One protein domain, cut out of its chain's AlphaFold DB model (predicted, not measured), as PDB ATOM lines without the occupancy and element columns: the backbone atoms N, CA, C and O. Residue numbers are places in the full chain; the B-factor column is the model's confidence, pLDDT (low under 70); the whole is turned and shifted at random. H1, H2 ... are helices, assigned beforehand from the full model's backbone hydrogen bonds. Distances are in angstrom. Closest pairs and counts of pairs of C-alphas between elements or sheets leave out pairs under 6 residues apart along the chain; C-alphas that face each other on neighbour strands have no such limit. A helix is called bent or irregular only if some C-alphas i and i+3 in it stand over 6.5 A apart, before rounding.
ATOM      1  N   LEU A 365     111.595 196.979 190.009       58.53
ATOM      2  CA  LEU A 365     110.149 196.876 190.256       58.53
ATOM      3  C   LEU A 365     109.376 198.203 190.170       58.53
ATOM      4  O   LEU A 365     108.454 198.336 189.378       58.53
ATOM      5  N   ILE A 366     109.752 199.241 190.916       65.44
ATOM      6  CA  ILE A 366     108.874 200.415 191.064       65.44
ATOM      7  C   ILE A 366     108.857 201.305 189.809       65.44
ATOM      8  O   ILE A 366     107.810 201.822 189.414       65.44
ATOM      9  N   LYS A 367     110.005 201.486 189.145       68.88
ATOM     10  CA  LYS A 367     110.108 202.401 187.991       68.88
ATOM     11  C   LYS A 367     109.639 201.742 186.694       68.88
ATOM     12  O   LYS A 367     109.174 202.451 185.797       68.88
ATOM     13  N   LEU A 368     109.765 200.415 186.600       63.62
ATOM     14  CA  LEU A 368     109.274 199.648 185.458       63.62
ATOM     15  C   LEU A 368     107.781 199.334 185.560       63.62
ATOM     16  O   LEU A 368     107.098 199.523 184.558       63.62
ATOM     17  N   ILE A 369     107.242 198.983 186.737       67.44
ATOM     18  CA  ILE A 369     105.792 198.746 186.899       67.44
ATOM     19  C   ILE A 369     104.991 199.986 186.489       67.44
ATOM     20  O   ILE A 369     103.990 199.875 185.791       67.44
ATOM     21  N   TYR A 370     105.469 201.191 186.812       68.06
ATOM     22  CA  TYR A 370     104.791 202.427 186.405       68.06
ATOM     23  C   TYR A 370     104.832 202.704 184.891       68.06
ATOM     24  O   TYR A 370     104.075 203.537 184.389       68.06
ATOM     25  N   ARG A 371     105.749 202.063 184.160       69.44
ATOM     26  CA  ARG A 371     105.986 202.295 182.726       69.44
ATOM     27  C   ARG A 371     105.507 201.162 181.834       69.44
ATOM     28  O   ARG A 371     105.275 201.424 180.651       69.44
ATOM     29  N   ASP A 372     105.363 199.954 182.362       67.69
ATOM     30  CA  ASP A 372     104.909 198.811 181.592       67.69
ATOM     31  C   ASP A 372     103.383 198.834 181.439       67.69
ATOM     32  O   ASP A 372     102.626 198.462 182.330       67.69
ATOM     33  N   ARG A 373     102.918 199.312 180.279       69.38
ATOM     34  CA  ARG A 373     101.496 199.297 179.908       69.38
ATOM     35  C   ARG A 373     101.057 197.980 179.261       69.38
ATOM     36  O   ARG A 373      99.896 197.881 178.871       69.38
ATOM     37  N   ARG A 374     101.946 196.987 179.105       71.31
ATOM     38  CA  ARG A 374     101.628 195.738 178.386       71.31
ATOM     39  C   ARG A 374     100.540 194.931 179.092       71.31
ATOM     40  O   ARG A 374      99.692 194.355 178.419       71.31
ATOM     41  N   ASN A 375     100.507 194.954 180.426       77.38
ATOM     42  CA  ASN A 375      99.425 194.375 181.214       77.38
ATOM     43  C   ASN A 375      98.666 195.477 181.966       77.38
ATOM     44  O   ASN A 375      98.930 195.762 183.133       77.38
ATOM     45  N   SER A 376      97.712 196.102 181.270       79.69
ATOM     46  CA  SER A 376      96.851 197.150 181.834       79.69
ATOM     47  C   SER A 376      96.206 196.708 183.158       79.69
ATOM     48  O   SER A 376      96.158 197.486 184.106       79.69
ATOM     49  N   TYR A 377      95.795 195.439 183.275       85.56
ATOM     50  CA  TYR A 377      95.190 194.900 184.497       85.56
ATOM     51  C   TYR A 377      96.178 194.809 185.666       85.56
ATOM     52  O   TYR A 377      95.832 195.193 186.784       85.56
ATOM     53  N   ALA A 378      97.415 194.360 185.429       81.88
ATOM     54  CA  ALA A 378      98.458 194.349 186.460       81.88
ATOM     55  C   ALA A 378      98.783 195.772 186.949       81.88
ATOM     56  O   ALA A 378      98.949 196.008 188.143       81.88
ATOM     57  N   TRP A 379      98.796 196.749 186.038       83.25
ATOM     58  CA  TRP A 379      99.000 198.148 186.407       83.25
ATOM     59  C   TRP A 379      97.844 198.704 187.252       83.25
ATOM     60  O   TRP A 379      98.083 199.330 188.284       83.25
ATOM     61  N   TRP A 380      96.591 198.438 186.865       88.94
ATOM     62  CA  TRP A 380      95.416 198.876 187.627       88.94
ATOM     63  C   TRP A 380      95.323 198.215 189.003       88.94
ATOM     64  O   TRP A 380      94.983 198.886 189.974       88.94
ATOM     65  N   THR A 381      95.656 196.927 189.111       90.50
ATOM     66  CA  THR A 381      95.682 196.216 190.401       90.50
ATOM     67  C   THR A 381      96.793 196.736 191.309       90.50
ATOM     68  O   THR A 381      96.532 196.981 192.485       90.50
ATOM     69  N   PHE A 382      97.987 197.010 190.772       87.69
ATOM     70  CA  PHE A 382      99.062 197.667 191.519       87.69
ATOM     71  C   PHE A 382      98.658 199.067 192.001       87.69
ATOM     72  O   PHE A 382      98.839 199.391 193.173       87.69
ATOM     73  N   LEU A 383      98.070 199.888 191.124       89.25
ATOM     74  CA  LEU A 383      97.609 201.230 191.477       89.25
ATOM     75  C   LEU A 383      96.529 201.181 192.566       89.25
ATOM     76  O   LEU A 383      96.580 201.957 193.518       89.25
ATOM     77  N   LEU A 384      95.574 200.257 192.452       94.88
ATOM     78  CA  LEU A 384      94.515 200.074 193.440       94.88
ATOM     79  C   LEU A 384      95.085 199.614 194.787       94.88
ATOM     80  O   LEU A 384      94.743 200.195 195.815       94.88
ATOM     81  N   ALA A 385      96.002 198.643 194.789       94.19
ATOM     82  CA  ALA A 385      96.695 198.206 195.997       94.19
ATOM     83  C   ALA A 385      97.468 199.363 196.654       94.19
ATOM     84  O   ALA A 385      97.380 199.567 197.863       94.19
ATOM     85  N   PHE A 386      98.159 200.178 195.855       91.75
ATOM     86  CA  PHE A 386      98.883 201.352 196.335       91.75
ATOM     87  C   PHE A 386      97.952 202.404 196.961       91.75
ATOM     88  O   PHE A 386      98.246 202.929 198.036       91.75
ATOM     89  N   ILE A 387      96.795 202.668 196.345       95.62
ATOM     90  CA  ILE A 387      95.771 203.571 196.896       95.62
ATOM     91  C   ILE A 387      95.242 203.041 198.235       95.62
ATOM     92  O   ILE A 387      95.118 203.813 199.184       95.62
ATOM     93  N   VAL A 388      94.975 201.736 198.344       97.69
ATOM     94  CA  VAL A 388      94.523 201.109 199.597       97.69
ATOM     95  C   VAL A 388      95.572 201.264 200.700       97.69
ATOM     96  O   VAL A 388      95.218 201.619 201.824       97.69
ATOM     97  N   VAL A 389      96.861 201.089 200.391       97.31
ATOM     98  CA  VAL A 389      97.950 201.299 201.363       97.31
ATOM     99  C   VAL A 389      97.999 202.755 201.832       97.31
ATOM    100  O   VAL A 389      98.073 203.002 203.035       97.31
ATOM    101  N   ILE A 390      97.887 203.727 200.920       96.69
ATOM    102  CA  ILE A 390      97.860 205.155 201.280       96.69
ATOM    103  C   ILE A 390      96.651 205.486 202.160       96.69
ATOM    104  O   ILE A 390      96.803 206.150 203.185       96.69
ATOM    105  N   LEU A 391      95.456 205.015 201.796       98.00
ATOM    106  CA  LEU A 391      94.244 205.236 202.590       98.00
ATOM    107  C   LEU A 391      94.357 204.604 203.981       98.00
ATOM    108  O   LEU A 391      93.935 205.212 204.964       98.00
ATOM    109  N   THR A 392      94.980 203.428 204.076       98.31
ATOM    110  CA  THR A 392      95.251 202.760 205.356       98.31
ATOM    111  C   THR A 392      96.198 203.593 206.217       98.31
ATOM    112  O   THR A 392      95.895 203.837 207.382       98.31
ATOM    113  N   LEU A 393      97.285 204.119 205.637       97.94
ATOM    114  CA  LEU A 393      98.226 204.999 206.340       97.94
ATOM    115  C   LEU A 393      97.543 206.273 206.856       97.94
ATOM    116  O   LEU A 393      97.710 206.646 208.019       97.94
ATOM    117  N   ILE A 394      96.722 206.913 206.020       97.81
ATOM    118  CA  ILE A 394      95.937 208.094 206.402       97.81
ATOM    119  C   ILE A 394      94.974 207.753 207.548       97.81
ATOM    120  O   ILE A 394      94.895 208.500 208.525       97.81
ATOM    121  N   SER A 395      94.279 206.615 207.469       97.69
ATOM    122  CA  SER A 395      93.380 206.142 208.525       97.69
ATOM    123  C   SER A 395      94.124 205.936 209.846       97.69
ATOM    124  O   SER A 395      93.694 206.479 210.862       97.69
ATOM    125  N   THR A 396      95.290 205.280 209.833       98.12
ATOM    126  CA  THR A 396      96.116 205.121 211.041       98.12
ATOM    127  C   THR A 396      96.563 206.455 211.631       98.12
ATOM    128  O   THR A 396      96.508 206.625 212.848       98.12
ATOM    129  N   VAL A 397      96.943 207.437 210.805       97.88
ATOM    130  CA  VAL A 397      97.308 208.780 211.290       97.88
ATOM    131  C   VAL A 397      96.113 209.460 211.964       97.88
ATOM    132  O   VAL A 397      96.265 210.021 213.050       97.88
ATOM    133  N   PHE A 398      94.911 209.372 211.386       97.69
ATOM    134  CA  PHE A 398      93.703 209.913 212.017       97.69
ATOM    135  C   PHE A 398      93.376 209.224 213.344       97.69
ATOM    136  O   PHE A 398      93.048 209.916 214.310       97.69
ATOM    137  N   THR A 399      93.508 207.900 213.424       97.88
ATOM    138  CA  THR A 399      93.313 207.148 214.671       97.88
ATOM    139  C   THR A 399      94.306 207.588 215.746       97.88
ATOM    140  O   THR A 399      93.907 207.814 216.888       97.88
ATOM    141  N   VAL A 400      95.577 207.806 215.390       97.56
ATOM    142  CA  VAL A 400      96.596 208.322 216.322       97.56
ATOM    143  C   VAL A 400      96.252 209.736 216.795       97.56
ATOM    144  O   VAL A 400      96.316 210.008 217.991       97.56
ATOM    145  N   ILE A 401      95.825 210.633 215.899       96.62
ATOM    146  CA  ILE A 401      95.420 212.001 216.269       96.62
ATOM    147  C   ILE A 401      94.218 211.984 217.223       96.62
ATOM    148  O   ILE A 401      94.188 212.745 218.190       96.62
ATOM    149  N   GLN A 402      93.224 211.130 216.970       95.75
ATOM    150  CA  GLN A 402      92.062 210.986 217.850       95.75
ATOM    151  C   GLN A 402      92.459 210.418 219.218       95.75
ATOM    152  O   GLN A 402      92.017 210.944 220.238       95.75
ATOM    153  N   GLY A 403      93.349 209.422 219.249       95.88
ATOM    154  CA  GLY A 403      93.911 208.883 220.488       95.88
ATOM    155  C   GLY A 403      94.674 209.939 221.294       95.88
ATOM    156  O   GLY A 403      94.459 210.077 222.495       95.88
ATOM    157  N   LEU A 404      95.495 210.759 220.630       93.75
ATOM    158  CA  LEU A 404      96.214 211.863 221.271       93.75
ATOM    159  C   LEU A 404      95.268 212.942 221.811       93.75
ATOM    160  O   LEU A 404      95.488 213.433 222.913       93.75
ATOM    161  N   LYS A 405      94.196 213.287 221.086       92.06
ATOM    162  CA  LYS A 405      93.172 214.231 221.573       92.06
ATOM    163  C   LYS A 405      92.423 213.707 222.798       92.06
ATOM    164  O   LYS A 405      92.070 214.497 223.667       92.06
TER     165      LYS A 405
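This is residues 365 to 405 of the 603 residues of an uncharacterized protein of Exophiala spinifera (UniProt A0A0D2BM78). A single long helix, H2, makes the length of the printed part, and a short helical turn, H1, sits to the side of its first part like a small hook, joined to it by a loop that folds back. Most of the long helix sticks out alone: residues 384 to 405 stand free. The printed part has 41 residues with two named helices, H1 then H2, and no named strand; its class is all helix. It is extended, with a radius of gyration of the C-alphas of 14.9 A, and the C-alphas span 48 by 17 by 9 A, a rod in outline.

H1, residues 365 to 369, comes first and is followed by a short link of six residues. H2, residues 376 to 405, comes after it. The two helices are close but not clearly touching, with 1 pair of C-alphas within 8 A. Their closest C-alphas, those of Ile 369 and Trp 379, are 6.8 A apart. Their centres are 19.7 A apart. Residues 372 to 377 also stand free. In both H1 and H2 every O i to N i+4 pair is within hydrogen-bond range.

H1 begins at C-alpha 365, at (110.149, 196.876, 190.256), and measures 5.8 A from first to last C-alpha. H2 has 30 residues, begins at C-alpha 376, at (96.851, 197.150, 181.834), and ends at C-alpha 405, at (93.172, 214.231, 221.573), 43.4 A from its first C-alpha. Neither helix is bent.

The two C-alphas farthest apart, those of Arg 374 and Lys 405, are 47.7 A apart. The printed part has no cut and no long link. The mean pLDDT of the printed part is 86.7, and residues 365 to 373 are under 70; the mean is 65 in H1 and 94 in H2.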